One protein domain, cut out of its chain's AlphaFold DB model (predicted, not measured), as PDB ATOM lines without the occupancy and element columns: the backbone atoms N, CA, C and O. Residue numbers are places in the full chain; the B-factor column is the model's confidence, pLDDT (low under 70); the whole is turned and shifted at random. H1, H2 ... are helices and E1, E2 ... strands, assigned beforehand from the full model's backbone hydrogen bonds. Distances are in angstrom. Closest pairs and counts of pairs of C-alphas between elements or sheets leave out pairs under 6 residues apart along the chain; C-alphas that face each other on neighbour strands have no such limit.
ATOM      1  N   ILE A 701     -39.818 -36.305  62.423       80.38
ATOM      2  CA  ILE A 701     -40.468 -37.440  61.740       80.38
ATOM      3  C   ILE A 701     -41.410 -38.244  62.659       80.38
ATOM      4  O   ILE A 701     -42.022 -39.203  62.202       80.38
ATOM      5  N   ASN A 702     -41.535 -37.847  63.934       79.38
ATOM      6  CA  ASN A 702     -42.357 -38.482  64.971       79.38
ATOM      7  C   ASN A 702     -42.130 -40.006  65.106       79.38
ATOM      8  O   ASN A 702     -43.079 -40.787  65.172       79.38
ATOM      9  N   GLU A 703     -40.864 -40.433  65.145       81.94
ATOM     10  CA  GLU A 703     -40.480 -41.850  65.108       81.94
ATOM     11  C   GLU A 703     -39.443 -42.250  66.159       81.94
ATOM     12  O   GLU A 703     -38.657 -41.436  66.651       81.94
ATOM     13  N   LYS A 704     -39.399 -43.550  66.477       81.56
ATOM     14  CA  LYS A 704     -38.367 -44.107  67.365       81.56
ATOM     15  C   LYS A 704     -37.052 -44.302  66.607       81.56
ATOM     16  O   LYS A 704     -37.024 -44.894  65.530       81.56
ATOM     17  N   LYS A 705     -35.931 -43.931  67.241       82.00
ATOM     18  CA  LYS A 705     -34.560 -44.191  66.746       82.00
ATOM     19  C   LYS A 705     -34.291 -45.669  66.425       82.00
ATOM     20  O   LYS A 705     -33.462 -45.972  65.576       82.00
ATOM     21  N   GLU A 706     -35.001 -46.580  67.085       79.50
ATOM     22  CA  GLU A 706     -34.942 -48.030  66.858       79.50
ATOM     23  C   GLU A 706     -35.463 -48.454  65.473       79.50
ATOM     24  O   GLU A 706     -34.971 -49.435  64.921       79.50
ATOM     25  N   ASN A 707     -36.416 -47.714  64.896       81.75
ATOM     26  CA  ASN A 707     -37.030 -48.054  63.612       81.75
ATOM     27  C   ASN A 707     -36.101 -47.688  62.439       81.75
ATOM     28  O   ASN A 707     -35.853 -48.501  61.547       81.75
ATOM     29  N   LEU A 708     -35.525 -46.481  62.469       82.62
ATOM     30  CA  LEU A 708     -34.731 -45.907  61.377       82.62
ATOM     31  C   LEU A 708     -33.254 -45.698  61.774       82.62
ATOM     32  O   LEU A 708     -32.730 -44.590  61.717       82.62
ATOM     33  N   ALA A 709     -32.580 -46.774  62.182       84.94
ATOM     34  CA  ALA A 709     -31.186 -46.760  62.620       84.94
ATOM     35  C   ALA A 709     -30.182 -47.034  61.481       84.94
ATOM     36  O   ALA A 709     -30.525 -47.530  60.405       84.94
ATOM     37  N   ILE A 710     -28.890 -46.802  61.750       86.25
ATOM     38  CA  ILE A 710     -27.810 -47.364  60.924       86.25
ATOM     39  C   ILE A 710     -27.919 -48.893  60.967       86.25
ATOM     40  O   ILE A 710     -27.928 -49.498  62.038       86.25
ATOM     41  N   GLY A 711     -27.997 -49.516  59.795       84.75
ATOM     42  CA  GLY A 711     -28.228 -50.946  59.642       84.75
ATOM     43  C   GLY A 711     -29.699 -51.368  59.559       84.75
ATOM     44  O   GLY A 711     -29.917 -52.566  59.355       84.75
ATOM     45  N   SER A 712     -30.676 -50.453  59.655       86.00
ATOM     46  CA  SER A 712     -32.078 -50.739  59.303       86.00
ATOM     47  C   SER A 712     -32.231 -50.990  57.800       86.00
ATOM     48  O   SER A 712     -31.555 -50.363  56.976       86.00
ATOM     49  N   GLU A 713     -33.137 -51.901  57.454       86.25
ATOM     50  CA  GLU A 713     -33.613 -52.138  56.089       86.25
ATOM     51  C   GLU A 713     -34.817 -51.228  55.810       86.25
ATOM     52  O   GLU A 713     -35.685 -51.057  56.664       86.25
ATOM     53  N   VAL A 714     -34.847 -50.616  54.628       85.31
ATOM     54  CA  VAL A 714     -35.825 -49.597  54.226       85.31
ATOM     55  C   VAL A 714     -36.217 -49.760  52.758       85.31
ATOM     56  O   VAL A 714     -35.438 -50.265  51.949       85.31
ATOM     57  N   VAL A 715     -37.413 -49.293  52.400       86.88
ATOM     58  CA  VAL A 715     -37.835 -49.154  50.998       86.88
ATOM     59  C   VAL A 715     -37.535 -47.731  50.536       86.88
ATOM     60  O   VAL A 715     -37.812 -46.764  51.250       86.88
ATOM     61  N   CYS A 716     -36.957 -47.584  49.347       85.94
ATOM     62  CA  CYS A 716     -36.597 -46.289  48.781       85.94
ATOM     63  C   CYS A 716     -37.117 -46.166  47.348       85.94
ATOM     64  O   CYS A 716     -36.954 -47.091  46.561       85.94
ATOM     65  N   LYS A 717     -37.692 -45.016  46.999       86.62
ATOM     66  CA  LYS A 717     -38.008 -44.623  45.622       86.62
ATOM     67  C   LYS A 717     -36.792 -43.977  44.967       86.62
ATOM     68  O   LYS A 717     -36.091 -43.216  45.628       86.62
ATOM     69  N   MET A 718     -36.540 -44.257  43.692       83.81
ATOM     70  CA  MET A 718     -35.485 -43.612  42.903       83.81
ATOM     71  C   MET A 718     -36.013 -42.318  42.274       83.81
ATOM     72  O   MET A 718     -36.881 -42.367  41.410       83.81
ATOM     73  N   ASP A 719     -35.501 -41.156  42.692       83.06
ATOM     74  CA  ASP A 719     -36.047 -39.854  42.262       83.06
ATOM     75  C   ASP A 719     -35.251 -39.214  41.123       83.06
ATOM     76  O   ASP A 719     -35.811 -38.539  40.264       83.06
ATOM     77  N   TYR A 720     -33.921 -39.359  41.144       82.62
ATOM     78  CA  TYR A 720     -33.046 -38.704  40.173       82.62
ATOM     79  C   TYR A 720     -31.683 -39.390  40.055       82.62
ATOM     80  O   TYR A 720     -30.965 -39.565  41.045       82.62
ATOM     81  N   ILE A 721     -31.286 -39.690  38.819       78.94
ATOM     82  CA  ILE A 721     -29.959 -40.193  38.460       78.94
ATOM     83  C   ILE A 721     -29.166 -39.032  37.847       78.94
ATOM     84  O   ILE A 721     -29.600 -38.418  36.874       78.94
ATOM     85  N   ASN A 722     -27.994 -38.711  38.402       77.12
ATOM     86  CA  ASN A 722     -27.131 -37.666  37.838       77.12
ATOM     87  C   ASN A 722     -26.618 -38.091  36.447       77.12
ATOM     88  O   ASN A 722     -26.133 -39.215  36.305       77.12
ATOM     89  N   LYS A 723     -26.652 -37.192  35.446       62.34
ATOM     90  CA  LYS A 723     -26.129 -37.447  34.085       62.34
ATOM     91  C   LYS A 723     -24.684 -37.981  34.087       62.34
ATOM     92  O   LYS A 723     -24.352 -38.857  33.296       62.34
ATOM     93  N   ASN A 724     -23.861 -37.565  35.054       64.38
ATOM     94  CA  ASN A 724     -22.477 -38.034  35.221       64.38
ATOM     95  C   ASN A 724     -22.360 -39.381  35.979       64.38
ATOM     96  O   ASN A 724     -21.264 -39.758  36.386       64.38
ATOM     97  N   ASN A 725     -23.470 -40.092  36.222       59.16
ATOM     98  CA  ASN A 725     -23.574 -41.398  36.901       59.16
ATOM     99  C   ASN A 725     -22.877 -41.491  38.284       59.16
ATOM    100  O   ASN A 725     -22.581 -42.583  38.764       59.16
ATOM    101  N   ASN A 726     -22.591 -40.357  38.937       67.06
ATOM    102  CA  ASN A 726     -21.794 -40.311  40.172       67.06
ATOM    103  C   ASN A 726     -22.591 -40.568  41.461       67.06
ATOM    104  O   ASN A 726     -21.983 -40.932  42.463       67.06
ATOM    105  N   TYR A 727     -23.909 -40.353  41.451       75.12
ATOM    106  CA  TYR A 727     -24.811 -40.670  42.560       75.12
ATOM    107  C   TYR A 727     -26.262 -40.787  42.073       75.12
ATOM    108  O   TYR A 727     -26.634 -40.214  41.042       75.12
ATOM    109  N   ILE A 728     -27.086 -41.485  42.858       80.50
ATOM    110  CA  ILE A 728     -28.545 -41.558  42.703       80.50
ATOM    111  C   ILE A 728     -29.177 -40.912  43.934       80.50
ATOM    112  O   ILE A 728     -28.797 -41.257  45.055       80.50
ATOM    113  N   LYS A 729     -30.133 -40.000  43.733       85.69
ATOM    114  CA  LYS A 729     -31.009 -39.492  44.795       85.69
ATOM    115  C   LYS A 729     -32.226 -40.397  44.947       85.69
ATOM    116  O   LYS A 729     -32.816 -40.817  43.949       85.69
ATOM    117  N   ILE A 730     -32.581 -40.659  46.195       87.12
ATOM    118  CA  ILE A 730     -33.698 -41.513  46.590       87.12
ATOM    119  C   ILE A 730     -34.558 -40.841  47.660       87.12
ATOM    120  O   ILE A 730     -34.060 -40.020  48.433       87.12
ATOM    121  N   THR A 731     -35.809 -41.280  47.764       86.25
ATOM    122  CA  THR A 731     -36.733 -40.926  48.841       86.25
ATOM    123  C   THR A 731     -37.089 -42.182  49.631       86.25
ATOM    124  O   THR A 731     -37.634 -43.141  49.088       86.25
ATOM    125  N   ILE A 732     -36.752 -42.199  50.918       85.50
ATOM    126  CA  ILE A 732     -37.027 -43.295  51.849       85.50
ATOM    127  C   ILE A 732     -38.494 -43.228  52.279       85.50
ATOM    128  O   ILE A 732     -38.959 -42.203  52.784       85.50
ATOM    129  N   LEU A 733     -39.207 -44.337  52.095       82.44
ATOM    130  CA  LEU A 733     -40.629 -44.489  52.394       82.44
ATOM    131  C   LEU A 733     -40.831 -45.218  53.739       82.44
ATOM    132  O   LEU A 733     -39.986 -46.036  54.112       82.44
ATOM    133  N   PRO A 734     -41.930 -44.956  54.475       79.06
ATOM    134  CA  PRO A 734     -43.026 -44.028  54.154       79.06
ATOM    135  C   PRO A 734     -42.720 -42.548  54.458       79.06
ATOM    136  O   PRO A 734     -43.501 -41.673  54.109       79.06
ATOM    137  N   TYR A 735     -41.593 -42.257  55.111       76.94
ATOM    138  CA  TYR A 735     -41.309 -40.964  55.751       76.94
ATOM    139  C   TYR A 735     -40.957 -39.799  54.805       76.94
ATOM    140  O   TYR A 735     -40.713 -38.688  55.273       76.94
ATOM    141  N   ASN A 736     -40.887 -40.040  53.494       78.25
ATOM    142  CA  ASN A 736     -40.486 -39.077  52.463       78.25
ATOM    143  C   ASN A 736     -39.125 -38.389  52.724       78.25
ATOM    144  O   ASN A 736     -38.919 -37.217  52.402       78.25
ATOM    145  N   ILE A 737     -38.172 -39.123  53.310       81.44
ATOM    146  CA  ILE A 737     -36.840 -38.601  53.655       81.44
ATOM    147  C   ILE A 737     -35.897 -38.720  52.455       81.44
ATOM    148  O   ILE A 737     -35.741 -39.800  51.892       81.44
ATOM    149  N   ARG A 738     -35.196 -37.639  52.106       83.06
ATOM    150  CA  ARG A 738     -34.196 -37.640  51.026       83.06
ATOM    151  C   ARG A 738     -32.936 -38.434  51.416       83.06
ATOM    152  O   ARG A 738     -32.472 -38.398  52.555       83.06
ATOM    153  N   GLY A 739     -32.352 -39.132  50.447       84.00
ATOM    154  CA  GLY A 739     -31.152 -39.947  50.618       84.00
ATOM    155  C   GLY A 739     -30.352 -40.123  49.326       84.00
ATOM    156  O   GLY A 739     -30.729 -39.633  48.259       84.00
ATOM    157  N   ILE A 740     -29.219 -40.818  49.437       85.94
ATOM    158  CA  ILE A 740     -28.263 -41.056  48.353       85.94
ATOM    159  C   ILE A 740     -27.775 -42.512  48.390       85.94
ATOM    160  O   ILE A 740     -27.310 -42.994  49.427       85.94
ATOM    161  N   ILE A 741     -27.812 -43.193  47.241       84.31
ATOM    162  CA  ILE A 741     -27.247 -44.545  47.093       84.31
ATOM    163  C   ILE A 741     -25.718 -44.459  46.971       84.31
ATOM    164  O   ILE A 741     -25.184 -43.829  46.051       84.31
ATOM    165  N   THR A 742     -25.009 -45.111  47.890       79.62
ATOM    166  CA  THR A 742     -23.536 -45.076  47.985       79.62
ATOM    167  C   THR A 742     -22.844 -45.981  46.968       79.62
ATOM    168  O   THR A 742     -21.873 -45.569  46.340       79.62
ATOM    169  N   ASP A 743     -23.393 -47.167  46.719       75.38
ATOM    170  CA  ASP A 743     -22.975 -48.143  45.706       75.38
ATOM    171  C   ASP A 743     -23.533 -47.840  44.299       75.38
ATOM    172  O   ASP A 743     -23.434 -48.658  43.384       75.38
ATOM    173  N   SER A 744     -24.078 -46.635  44.100       75.69
ATOM    174  CA  SER A 744     -24.791 -46.194  42.891       75.69
ATOM    175  C   SER A 744     -24.086 -46.510  41.572       75.69
ATOM    176  O   SER A 744     -24.750 -46.909  40.620       75.69
ATOM    177  N   LYS A 745     -22.754 -46.384  41.496       73.75
ATOM    178  CA  LYS A 745     -21.985 -46.728  40.285       73.75
ATOM    179  C   LYS A 745     -22.061 -48.210  39.926       73.75
ATOM    180  O   LYS A 745     -22.211 -48.547  38.755       73.75
ATOM    181  N   GLU A 746     -21.961 -49.085  40.923       73.88
ATOM    182  CA  GLU A 746     -22.001 -50.532  40.716       73.88
ATOM    183  C   GLU A 746     -23.433 -51.001  40.445       73.88
ATOM    184  O   GLU A 746     -23.664 -51.782  39.524       73.88
ATOM    185  N   PHE A 747     -24.405 -50.439  41.166       75.81
ATOM    186  CA  PHE A 747     -25.822 -50.707  40.937       75.81
ATOM    187  C   PHE A 747     -26.276 -50.274  39.530       75.81
ATOM    188  O   PHE A 747     -26.859 -51.077  38.802       75.81
ATOM    189  N   LEU A 748     -25.919 -49.061  39.080       74.19
ATOM    190  CA  LEU A 748     -26.192 -48.600  37.709       74.19
ATOM    191  C   LEU A 748     -25.497 -49.461  36.653       74.19
ATOM    192  O   LEU A 748     -26.071 -49.683  35.590       74.19
ATOM    193  N   ARG A 749     -24.282 -49.961  36.920       75.44
ATOM    194  CA  ARG A 749     -23.569 -50.871  36.008       75.44
ATOM    195  C   ARG A 749     -24.328 -52.190  35.835       75.44
ATOM    196  O   ARG A 749     -24.478 -52.658  34.709       75.44
ATOM    197  N   GLN A 750     -24.830 -52.762  36.929       73.31
ATOM    198  CA  GLN A 750     -25.596 -54.012  36.907       73.31
ATOM    199  C   GLN A 750     -26.987 -53.832  36.274       73.31
ATOM    200  O   GLN A 750     -27.376 -54.652  35.445       73.31
ATOM    201  N   LEU A 751     -27.689 -52.731  36.572       73.81
ATOM    202  CA  LEU A 751     -28.953 -52.382  35.914       73.81
ATOM    203  C   LEU A 751     -28.770 -52.159  34.413       73.81
ATOM    204  O   LEU A 751     -29.418 -52.828  33.617       73.81
ATOM    205  N   LYS A 752     -27.860 -51.268  33.997       74.25
ATOM    206  CA  LYS A 752     -27.651 -50.974  32.568       74.25
ATOM    207  C   LYS A 752     -27.277 -52.226  31.785       74.25
ATOM    208  O   LYS A 752     -27.774 -52.393  30.679       74.25
ATOM    209  N   LYS A 753     -26.496 -53.138  32.376       73.56
ATOM    210  CA  LYS A 753     -26.246 -54.454  31.782       73.56
ATOM    211  C   LYS A 753     -27.552 -55.233  31.542       73.56
ATOM    212  O   LYS A 753     -27.781 -55.640  30.410       73.56
ATOM    213  N   TYR A 754     -28.419 -55.375  32.551       72.00
ATOM    214  CA  TYR A 754     -29.720 -56.048  32.412       72.00
ATOM    215  C   TYR A 754     -30.609 -55.416  31.331       72.00
ATOM    216  O   TYR A 754     -31.073 -56.122  30.440       72.00
ATOM    217  N   TYR A 755     -30.810 -54.092  31.358       69.31
ATOM    218  CA  TYR A 755     -31.650 -53.413  30.362       69.31
ATOM    219  C   TYR A 755     -31.074 -53.547  28.945       69.31
ATOM    220  O   TYR A 755     -31.841 -53.706  28.004       69.31
ATOM    221  N   ILE A 756     -29.746 -53.534  28.775       71.81
ATOM    222  CA  ILE A 756     -29.101 -53.736  27.467       71.81
ATOM    223  C   ILE A 756     -29.223 -55.194  27.000       71.81
ATOM    224  O   ILE A 756     -29.500 -55.419  25.826       71.81
ATOM    225  N   GLU A 757     -29.063 -56.186  27.882       67.88
ATOM    226  CA  GLU A 757     -29.262 -57.604  27.542       67.88
ATOM    227  C   GLU A 757     -30.723 -57.877  27.140       67.88
ATOM    228  O   GLU A 757     -30.965 -58.417  26.059       67.88
ATOM    229  N   ARG A 758     -31.696 -57.387  27.923       66.38
ATOM    230  CA  ARG A 758     -33.134 -57.457  27.614       66.38
ATOM    231  C   ARG A 758     -33.475 -56.712  26.319       66.38
ATOM    232  O   ARG A 758     -34.130 -57.276  25.452       66.38
ATOM    233  N   MET A 759     -32.970 -55.492  26.118       64.44
ATOM    234  CA  MET A 759     -33.190 -54.723  24.883       64.44
ATOM    235  C   MET A 759     -32.525 -55.376  23.657       64.44
ATOM    236  O   MET A 759     -33.051 -55.280  22.551       64.44
ATOM    237  N   ASN A 760     -31.400 -56.079  23.810       67.56
ATOM    238  CA  ASN A 760     -30.798 -56.840  22.712       67.56
ATOM    239  C   ASN A 760     -31.628 -58.087  22.362       67.56
ATOM    240  O   ASN A 760     -31.885 -58.289  21.179       67.56
ATOM    241  N   LEU A 761     -32.115 -58.848  23.354       65.31
ATOM    242  CA  LEU A 761     -33.068 -59.954  23.149       65.31
ATOM    243  C   LEU A 761     -34.340 -59.479  22.427       65.31
ATOM    244  O   LEU A 761     -34.825 -60.129  21.502       65.31
ATOM    245  N   ILE A 762     -34.862 -58.319  22.826       62.66
ATOM    246  CA  ILE A 762     -36.010 -57.647  22.203       62.66
ATOM    247  C   ILE A 762     -35.751 -57.369  20.716       62.66
ATOM    248  O   ILE A 762     -36.527 -57.805  19.864       62.66
ATOM    249  N   ASN A 763     -34.628 -56.718  20.392       63.12
ATOM    250  CA  ASN A 763     -34.284 -56.393  19.007       63.12
ATOM    251  C   ASN A 763     -34.014 -57.653  18.164       63.12
ATOM    252  O   ASN A 763     -34.537 -57.746  17.062       63.12
ATOM    253  N   SER A 764     -33.316 -58.671  18.687       64.00
ATOM    254  CA  SER A 764     -33.082 -59.916  17.932       64.00
ATOM    255  C   SER A 764     -34.372 -60.681  17.611       64.00
ATOM    256  O   SER A 764     -34.473 -61.295  16.552       64.00
ATOM    257  N   ASN A 765     -35.379 -60.619  18.491       58.59
ATOM    258  CA  ASN A 765     -36.697 -61.188  18.208       58.59
ATOM    259  C   ASN A 765     -37.420 -60.390  17.102       58.59
ATOM    260  O   ASN A 765     -37.980 -60.992  16.187       58.59
ATOM    261  N   GLU A 789     -29.665 -42.275  28.605       62.38
ATOM    262  CA  GLU A 789     -30.670 -41.337  29.104       62.38
ATOM    263  C   GLU A 789     -32.082 -41.952  29.095       62.38
ATOM    264  O   GLU A 789     -32.810 -41.777  30.069       62.38
ATOM    265  N   TYR A 790     -32.432 -42.777  28.096       64.88
ATOM    266  CA  TYR A 790     -33.691 -43.537  28.083       64.88
ATOM    267  C   TYR A 790     -33.748 -44.532  29.252       64.88
ATOM    268  O   TYR A 790     -34.678 -44.484  30.055       64.88
ATOM    269  N   ILE A 791     -32.703 -45.353  29.427       65.19
ATOM    270  CA  ILE A 791     -32.621 -46.326  30.535       65.19
ATOM    271  C   ILE A 791     -32.651 -45.617  31.901       65.19
ATOM    272  O   ILE A 791     -33.336 -46.070  32.817       65.19
ATOM    273  N   ASN A 792     -31.943 -44.489  32.053       69.75
ATOM    274  CA  ASN A 792     -32.006 -43.696  33.284       69.75
ATOM    275  C   ASN A 792     -33.436 -43.192  33.564       69.75
ATOM    276  O   ASN A 792     -33.867 -43.227  34.713       69.75
ATOM    277  N   ASN A 793     -34.170 -42.748  32.539       68.44
ATOM    278  CA  ASN A 793     -35.541 -42.258  32.690       68.44
ATOM    279  C   ASN A 793     -36.534 -43.383  33.029       68.44
ATOM    280  O   ASN A 793     -37.443 -43.143  33.815       68.44
ATOM    281  N   SER A 794     -36.347 -44.605  32.513       65.06
ATOM    282  CA  SER A 794     -37.173 -45.769  32.888       65.06
ATOM    283  C   SER A 794     -36.998 -46.198  34.350       65.06
ATOM    284  O   SER A 794     -37.942 -46.694  34.951       65.06
ATOM    285  N   VAL A 795     -35.799 -46.015  34.915       69.19
ATOM    286  CA  VAL A 795     -35.459 -46.412  36.296       69.19
ATOM    287  C   VAL A 795     -35.872 -45.349  37.334       69.19
ATOM    288  O   VAL A 795     -35.991 -45.635  38.527       69.19
ATOM    289  N   VAL A 796     -36.126 -44.104  36.915       75.19
ATOM    290  CA  VAL A 796     -36.680 -43.071  37.804       75.19
ATOM    291  C   VAL A 796     -38.147 -43.383  38.112       75.19
ATOM    292  O   VAL A 796     -38.978 -43.529  37.225       75.19
ATOM    293  N   GLY A 797     -38.467 -43.450  39.402       72.88
ATOM    294  CA  GLY A 797     -39.772 -43.827  39.935       72.88
ATOM    295  C   GLY A 797     -39.807 -45.217  40.572       72.88
ATOM    296  O   GLY A 797     -40.675 -45.456  41.412       72.88
ATOM    297  N   GLU A 798     -38.861 -46.097  40.232       76.56
ATOM    298  CA  GLU A 798     -38.804 -47.477  40.728       76.56
ATOM    299  C   GLU A 798     -38.486 -47.547  42.232       76.56
ATOM    300  O   GLU A 798     -37.869 -46.639  42.801       76.56
ATOM    301  N   LEU A 799     -38.919 -48.631  42.892       81.88
ATOM    302  CA  LEU A 799     -38.636 -48.873  44.309       81.88
ATOM    303  C   LEU A 799     -37.536 -49.920  44.493       81.88
ATOM    304  O   LEU A 799     -37.475 -50.913  43.777       81.88
ATOM    305  N   ILE A 800     -36.705 -49.723  45.513       81.25
ATOM    306  CA  ILE A 800     -35.625 -50.632  45.906       81.25
ATOM    307  C   ILE A 800     -35.674 -50.925  47.404       81.25
ATOM    308  O   ILE A 800     -36.010 -50.055  48.208       81.25
ATOM    309  N   LYS A 801     -35.265 -52.136  47.797       82.38
ATOM    310  CA  LYS A 801     -34.905 -52.434  49.191       82.38
ATOM    311  C   LYS A 801     -33.449 -52.040  49.434       82.38
ATOM    312  O   LYS A 801     -32.552 -52.498  48.728       82.38
ATOM    313  N   GLY A 802     -33.212 -51.181  50.412       83.88
ATOM    314  CA  GLY A 802     -31.891 -50.675  50.761       83.88
ATOM    315  C   GLY A 802     -31.607 -50.814  52.250       83.88
ATOM    316  O   GLY A 802     -32.515 -50.991  53.060       83.88
ATOM    317  N   ARG A 803     -30.334 -50.721  52.625       87.25
ATOM    318  CA  ARG A 803     -29.884 -50.731  54.017       87.25
ATOM    319  C   ARG A 803     -29.132 -49.447  54.341       87.25
ATOM    320  O   ARG A 803     -28.226 -49.063  53.604       87.25
ATOM    321  N   ILE A 804     -29.497 -48.785  55.435       87.69
ATOM    322  CA  ILE A 804     -28.860 -47.528  55.856       87.69
ATOM    323  C   ILE A 804     -27.434 -47.817  56.344       87.69
ATOM    324  O   ILE A 804     -27.241 -48.656  57.224       87.69
ATOM    325  N   THR A 805     -26.437 -47.110  55.809       85.62
ATOM    326  CA  THR A 805     -25.019 -47.239  56.197       85.62
ATOM    327  C   THR A 805     -24.507 -46.059  57.011       85.62
ATOM    328  O   THR A 805     -23.733 -46.255  57.946       85.62
ATOM    329  N   SER A 806     -24.961 -44.840  56.719       83.62
ATOM    330  CA  SER A 806     -24.720 -43.664  57.559       83.62
ATOM    331  C   SER A 806     -25.832 -42.629  57.394       83.62
ATOM    332  O   SER A 806     -26.611 -42.663  56.439       83.62
ATOM    333  N   ILE A 807     -25.939 -41.720  58.362       84.00
ATOM    334  CA  ILE A 807     -26.971 -40.683  58.400       84.00
ATOM    335  C   ILE A 807     -26.297 -39.362  58.764       84.00
ATOM    336  O   ILE A 807     -25.604 -39.288  59.779       84.00
ATOM    337  N   SER A 808     -26.504 -38.320  57.957       79.50
ATOM    338  CA  SER A 808     -26.086 -36.953  58.289       79.50
ATOM    339  C   SER A 808     -27.310 -36.072  58.542       79.50
ATOM    340  O   SER A 808     -28.088 -35.768  57.636       79.50
ATOM    341  N   TYR A 809     -27.493 -35.669  59.799       73.62
ATOM    342  CA  TYR A 809     -28.636 -34.871  60.245       73.62
ATOM    343  C   TYR A 809     -28.393 -33.368  60.045       73.62
ATOM    344  O   TYR A 809     -28.405 -32.621  61.010       73.62
ATOM    345  N   ASN A 810     -28.135 -32.911  58.814       66.62
ATOM    346  CA  ASN A 810     -27.876 -31.493  58.522       66.62
ATOM    347  C   ASN A 810     -29.180 -30.667  58.585       66.62
ATOM    348  O   ASN A 810     -29.796 -30.336  57.564       66.62
ATOM    349  N   LEU A 811     -29.631 -30.381  59.808       66.75
ATOM    350  CA  LEU A 811     -30.891 -29.688  60.057       66.75
ATOM    351  C   LEU A 811     -30.709 -28.176  59.960       66.75
ATOM    352  O   LEU A 811     -31.489 -27.525  59.266       66.75
ATOM    353  N   TYR A 812     -29.653 -27.633  60.582       57.53
ATOM    354  CA  TYR A 812     -29.461 -26.185  60.763       57.53
ATOM    355  C   TYR A 812     -29.268 -25.364  59.474       57.53
ATOM    356  O   TYR A 812     -29.172 -24.141  59.554       57.53
ATOM    357  N   SER A 813     -29.204 -26.003  58.302       50.09
ATOM    358  CA  SER A 813     -29.116 -25.320  57.007       50.09
ATOM    359  C   SER A 813     -30.441 -25.299  56.232       50.09
ATOM    360  O   SER A 813     -30.908 -24.216  55.885       50.09
ATOM    361  N   ARG A 814     -31.034 -26.467  55.916       54.00
ATOM    362  CA  ARG A 814     -32.190 -26.588  54.993       54.00
ATOM    363  C   ARG A 814     -33.138 -27.775  55.237       54.00
ATOM    364  O   ARG A 814     -33.895 -28.132  54.336       54.00
ATOM    365  N   PHE A 815     -33.084 -28.432  56.401       57.62
ATOM    366  CA  PHE A 815     -33.689 -29.770  56.576       57.62
ATOM    367  C   PHE A 815     -33.223 -30.737  55.456       57.62
ATOM    368  O   PHE A 815     -34.001 -31.407  54.770       57.62
ATOM    369  N   GLU A 816     -31.909 -30.742  55.210       60.38
ATOM    370  CA  GLU A 816     -31.244 -31.528  54.165       60.38
ATOM    371  C   GLU A 816     -30.516 -32.715  54.795       60.38
ATOM    372  O   GLU A 816     -29.291 -32.823  54.774       60.38
ATOM    373  N   THR A 817     -31.302 -33.626  55.370       64.12
ATOM    374  CA  THR A 817     -30.798 -34.936  55.771       64.12
ATOM    375  C   THR A 817     -30.299 -35.694  54.546       64.12
ATOM    376  O   THR A 817     -31.025 -35.854  53.566       64.12
ATOM    377  N   ASN A 818     -29.054 -36.178  54.600       70.56
ATOM    378  CA  ASN A 818     -28.551 -37.135  53.617       70.56
ATOM    379  C   ASN A 818     -28.411 -38.487  54.311       70.56
ATOM    380  O   ASN A 818     -27.495 -38.702  55.113       70.56
ATOM    381  N   PHE A 819     -29.357 -39.376  54.014       83.06
ATOM    382  CA  PHE A 819     -29.288 -40.788  54.367       83.06
ATOM    383  C   PHE A 819     -28.479 -41.530  53.309       83.06
ATOM    384  O   PHE A 819     -28.839 -41.522  52.131       83.06
ATOM    385  N   HIS A 820     -27.399 -42.180  53.723       84.38
ATOM    386  CA  HIS A 820     -26.591 -43.016  52.850       84.38
ATOM    387  C   HIS A 820     -27.092 -44.455  52.909       84.38
ATOM    388  O   HIS A 820     -27.173 -45.059  53.980       84.38
ATOM    389  N   VAL A 821     -27.450 -44.983  51.743       85.19
ATOM    390  CA  VAL A 821     -28.045 -46.313  51.586       85.19
ATOM    391  C   VAL A 821     -27.135 -47.177  50.709       85.19
ATOM    392  O   VAL A 821     -26.480 -46.666  49.796       85.19
ATOM    393  N   VAL A 822     -27.081 -48.475  51.008       85.50
ATOM    394  CA  VAL A 822     -26.540 -49.528  50.134       85.50
ATOM    395  C   VAL A 822     -27.689 -50.401  49.642       85.50
ATOM    396  O   VAL A 822     -28.589 -50.718  50.424       85.50
ATOM    397  N   VAL A 823     -27.687 -50.794  48.370       81.69
ATOM    398  CA  VAL A 823     -28.719 -51.686  47.819       81.69
ATOM    399  C   VAL A 823     -28.549 -53.108  48.370       81.69
ATOM    400  O   VAL A 823     -27.432 -53.597  48.514       81.69
ATOM    401  N   THR A 824     -29.644 -53.799  48.711       77.56
ATOM    402  CA  THR A 824     -29.539 -55.171  49.237       77.56
ATOM    403  C   THR A 824     -29.155 -56.185  48.153       77.56
ATOM    404  O   THR A 824     -29.584 -56.099  46.998       77.56
ATOM    405  N   ASP A 825     -28.419 -57.227  48.560       69.50
ATOM    406  CA  ASP A 825     -28.097 -58.394  47.722       69.50
ATOM    407  C   ASP A 825     -29.335 -59.045  47.088       69.50
ATOM    408  O   ASP A 825     -29.220 -59.743  46.082       69.50
ATOM    409  N   GLU A 826     -30.517 -58.876  47.686       66.94
ATOM    410  CA  GLU A 826     -31.768 -59.418  47.163       66.94
ATOM    411  C   GLU A 826     -32.141 -58.785  45.824       66.94
ATOM    412  O   GLU A 826     -32.448 -59.519  44.890       66.94
ATOM    413  N   ASN A 827     -32.018 -57.463  45.669       67.50
ATOM    414  CA  ASN A 827     -32.312 -56.797  44.393       67.50
ATOM    415  C   ASN A 827     -31.290 -57.211  43.322       67.50
ATOM    416  O   ASN A 827     -31.653 -57.508  42.186       67.50
ATOM    417  N   ILE A 828     -30.013 -57.333  43.706       67.06
ATOM    418  CA  ILE A 828     -28.943 -57.855  42.841       67.06
ATOM    419  C   ILE A 828     -29.247 -59.300  42.398       67.06
ATOM    420  O   ILE A 828     -28.982 -59.671  41.253       67.06
ATOM    421  N   LYS A 829     -29.829 -60.121  43.282       65.50
ATOM    422  CA  LYS A 829     -30.299 -61.478  42.961       65.50
ATOM    423  C   LYS A 829     -31.559 -61.469  42.089       65.50
ATOM    424  O   LYS A 829     -31.624 -62.319  41.209       65.50
ATOM    425  N   LYS A 830     -32.509 -60.536  42.267       66.62
ATOM    426  CA  LYS A 830     -33.689 -60.381  41.386       66.62
ATOM    427  C   LYS A 830     -33.256 -60.109  39.945       66.62
ATOM    428  O   LYS A 830     -33.548 -60.935  39.084       66.62
ATOM    429  N   ILE A 831     -32.439 -59.070  39.732       66.06
ATOM    430  CA  ILE A 831     -31.867 -58.711  38.422       66.06
ATOM    431  C   ILE A 831     -31.217 -59.942  37.768       66.06
ATOM    432  O   ILE A 831     -31.616 -60.360  36.685       66.06
ATOM    433  N   LYS A 832     -30.269 -60.591  38.463       61.25
ATOM    434  CA  LYS A 832     -29.548 -61.771  37.942       61.25
ATOM    435  C   LYS A 832     -30.463 -62.972  37.671       61.25
ATOM    436  O   LYS A 832     -30.200 -63.732  36.741       61.25
ATOM    437  N   LYS A 833     -31.519 -63.164  38.468       61.03
ATOM    438  CA  LYS A 833     -32.497 -64.246  38.295       61.03
ATOM    439  C   LYS A 833     -33.393 -63.999  37.079       61.03
ATOM    440  O   LYS A 833     -33.656 -64.955  36.359       61.03
ATOM    441  N   GLN A 834     -33.812 -62.759  36.820       60.59
ATOM    442  CA  GLN A 834     -34.540 -62.407  35.595       60.59
ATOM    443  C   GLN A 834     -33.653 -62.594  34.358       60.59
ATOM    444  O   GLN A 834     -34.050 -63.343  33.472       60.59
ATOM    445  N   THR A 835     -32.408 -62.083  34.353       58.53
ATOM    446  CA  THR A 835     -31.440 -62.350  33.262       58.53
ATOM    447  C   THR A 835     -31.316 -63.849  32.965       58.53
ATOM    448  O   THR A 835     -31.345 -64.272  31.813       58.53
ATOM    449  N   PHE A 836     -31.188 -64.675  34.009       52.75
ATOM    450  CA  PHE A 836     -31.022 -66.121  33.864       52.75
ATOM    451  C   PHE A 836     -32.288 -66.835  33.362       52.75
ATOM    452  O   PHE A 836     -32.181 -67.754  32.557       52.75
ATOM    453  N   LEU A 837     -33.478 -66.420  33.810       55.84
ATOM    454  CA  LEU A 837     -34.752 -66.997  33.361       55.84
ATOM    455  C   LEU A 837     -35.113 -66.590  31.925       55.84
ATOM    456  O   LEU A 837     -35.709 -67.385  31.204       55.84
ATOM    457  N   GLU A 838     -34.738 -65.383  31.502       53.19
ATOM    458  CA  GLU A 838     -34.963 -64.883  30.140       53.19
ATOM    459  C   GLU A 838     -34.022 -65.559  29.136       53.19
ATOM    460  O   GLU A 838     -34.473 -66.018  28.090       53.19
ATOM    461  N   ASN A 839     -32.762 -65.799  29.515       53.44
ATOM    462  CA  ASN A 839     -31.823 -66.631  28.750       53.44
ATOM    463  C   ASN A 839     -32.258 -68.111  28.602       53.44
ATOM    464  O   ASN A 839     -31.584 -68.877  27.914       53.44
ATOM    465  N   LEU A 840     -33.357 -68.528  29.243       50.41
ATOM    466  CA  LEU A 840     -33.928 -69.879  29.180       50.41
ATOM    467  C   LEU A 840     -35.312 -69.938  28.504       50.41
ATOM    468  O   LEU A 840     -35.909 -71.016  28.465       50.41
ATOM    469  N   LYS A 841     -35.843 -68.828  27.965       40.91
ATOM    470  CA  LYS A 841     -37.155 -68.805  27.294       40.91
ATOM    471  C   LYS A 841     -37.140 -68.086  25.945       40.91
ATOM    472  O   LYS A 841     -36.850 -66.900  25.856       40.91
ATOM    473  N   TRP A 842     -37.572 -68.811  24.914       33.06
ATOM    474  CA  TRP A 842     -38.021 -68.234  23.644       33.06
ATOM    475  C   TRP A 842     -39.399 -67.546  23.803       33.06
ATOM    476  O   TRP A 842     -40.062 -67.741  24.829       33.06
ATOM    477  N   PRO A 843     -39.782 -66.642  22.884       47.69
ATOM    478  CA  PRO A 843     -40.498 -65.424  23.266       47.69
ATOM    479  C   PRO A 843     -42.015 -65.589  23.403       47.69
ATOM    480  O   PRO A 843     -42.637 -66.255  22.583       47.69
ATOM    481  N   LEU A 844     -42.596 -64.886  24.389       35.97
ATOM    482  CA  LEU A 844     -43.816 -64.058  24.278       35.97
ATOM    483  C   LEU A 844     -44.252 -63.516  25.657       35.97
ATOM    484  O   LEU A 844     -44.917 -64.207  26.425       35.97
ATOM    485  N   ASN A 845     -43.862 -62.278  25.973       36.66
ATOM    486  CA  ASN A 845     -44.781 -61.195  26.367       36.66
ATOM    487  C   ASN A 845     -43.989 -59.922  26.691       36.66
ATOM    488  O   ASN A 845     -43.016 -59.958  27.444       36.66
ATOM    489  N   TYR A 846     -44.432 -58.798  26.131       49.09
ATOM    490  CA  TYR A 846     -43.878 -57.476  26.403       49.09
ATOM    491  C   TYR A 846     -44.783 -56.741  27.381       49.09
ATOM    492  O   TYR A 846     -45.719 -56.074  26.967       49.09
ATOM    493  N   ASP A 847     -44.460 -56.841  28.663       42.88
ATOM    494  CA  ASP A 847     -44.808 -55.815  29.639       42.88
ATOM    495  C   ASP A 847     -43.786 -55.832  30.780       42.88
ATOM    496  O   ASP A 847     -43.031 -56.795  30.945       42.88
ATOM    497  N   TYR A 848     -43.738 -54.734  31.535       51.47
ATOM    498  CA  TYR A 848     -42.748 -54.448  32.582       51.47
ATOM    499  C   TYR A 848     -41.293 -54.402  32.070       51.47
ATOM    500  O   TYR A 848     -40.598 -55.406  31.900       51.47
ATOM    501  N   LEU A 849     -40.779 -53.184  31.884       51.41
ATOM    502  CA  LEU A 849     -39.349 -52.945  31.634       51.41
ATOM    503  C   LEU A 849     -38.485 -53.111  32.902       51.41
ATOM    504  O   LEU A 849     -37.271 -53.263  32.790       51.41
ATOM    505  N   SER A 850     -39.095 -53.101  34.092       56.16
ATOM    506  CA  SER A 850     -38.394 -53.061  35.380       56.16
ATOM    507  C   SER A 850     -37.962 -54.432  35.926       56.16
ATOM    508  O   SER A 850     -38.791 -55.342  35.997       56.16
ATOM    509  N   PRO A 851     -36.720 -54.574  36.432       54.88
ATOM    510  CA  PRO A 851     -36.323 -55.654  37.335       54.88
ATOM    511  C   PRO A 851     -36.464 -55.296  38.829       54.88
ATOM    512  O   PRO A 851     -36.222 -56.136  39.696       54.88
ATOM    513  N   LEU A 852     -36.779 -54.034  39.152       59.06
ATOM    514  CA  LEU A 852     -36.815 -53.517  40.525       59.06
ATOM    515  C   LEU A 852     -38.235 -53.405  41.081       59.06
ATOM    516  O   LEU A 852     -38.423 -53.587  42.284       59.06
ATOM    517  N   VAL A 853     -39.240 -53.189  40.224       51.56
ATOM    518  CA  VAL A 853     -40.666 -53.139  40.599       51.56
ATOM    519  C   VAL A 853     -41.228 -54.550  40.851       51.56
ATOM    520  O   VAL A 853     -42.186 -55.008  40.244       51.56
ATOM    521  N   GLU A 854     -40.652 -55.215  41.847       41.03
ATOM    522  CA  GLU A 854     -41.421 -55.964  42.836       41.03
ATOM    523  C   GLU A 854     -41.428 -55.119  44.118       41.03
ATOM    524  O   GLU A 854     -40.588 -55.276  45.013       41.03
ATOM    525  N   LEU A 855     -42.402 -54.209  44.182       30.83
ATOM    526  CA  LEU A 855     -42.947 -53.704  45.440       30.83
ATOM    527  C   LEU A 855     -43.304 -54.898  46.351       30.83
ATOM    528  O   LEU A 855     -43.710 -55.942  45.845       30.83
TER     529      LEU A 855
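AT A GLANCE: This is residues 701 to 765 and 789 to 855 of the 1208 residues of an uncharacterized protein of Plasmodium cynomolgi (strain B) (UniProt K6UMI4). A small closed barrel of five strands has two long helices, H1 and H4, running side by side away from one end, while the short H3 lies beyond the other end. H2 packs on E1 near the helical end. The printed part has 132 residues, with four named helices and five named strands in the order E1 E2 E3 H1 H2 E4 H3 E5 H4, a mixed class. Round the mixed barrel run E1 E2 E3 E5 E4 and back to E1. The whole is only just compact, close to loose, with a radius of gyration of the C-alphas of 16.4 A, and elongated, spanning 55 by 29 by 21 A.

IN THESE COORDINATES: E1, residues 713 to 721, begins at C-alpha 713 (-33.613, -52.138, 56.089), measures 21.6 A and bends by 57 degrees at residue 717. E2, residues 728 to 733, and E3, residues 737 to 741, complete a meander, each strand the antiparallel neighbour of the one before. H1, residues 744 to 765, measures 31.2 A. H2 is residues 789 to 795. E4, residues 799 to 808, measures 22.2 A and bends by 79 degrees at residue 805. H3 is residues 811 to 814 and E5 residues 818 to 823. H4, residues 825 to 838, measures 20.0 A and ends at C-alpha 838 (-34.963, -64.883, 30.140).

HOW THE PARTS SIT: Within hydrogen-bond range, each at 2.8 A, are N 717 and O 731 in the hairpin E1 and E2, N 732 and O 737 in the hairpin E2 and E3, N 740 and O 819 between parallel E3 and E5, N 805 and O 820 between antiparallel E5 and E4, and N 714 and O 802 between antiparallel E4 and E1. H1 is on the barrel, at the sheet's level. H1, with residues 750 to 758 alone, touches H4 at a shallow tilt of 12 degrees, the same way; their closest C-alphas, Tyr 754 and Thr 835, are 6.6 A apart. H4 and H2 are on the barrel; H3 is not on it. Every O i to N i+4 pair is within hydrogen-bond range in H1, H2 and H4; H3 is too short for one.

THE WHOLE: The farthest C-alphas, Tyr 812 and Trp 842, are 56.7 A apart. Residues 766 to 788 are cut out, a gap of 23.4 A between C-alphas 765 and 789. Of the links printed whole, none is long. Mean pLDDT of the printed part is 70.5; residues 825 to 855 are among those under 70.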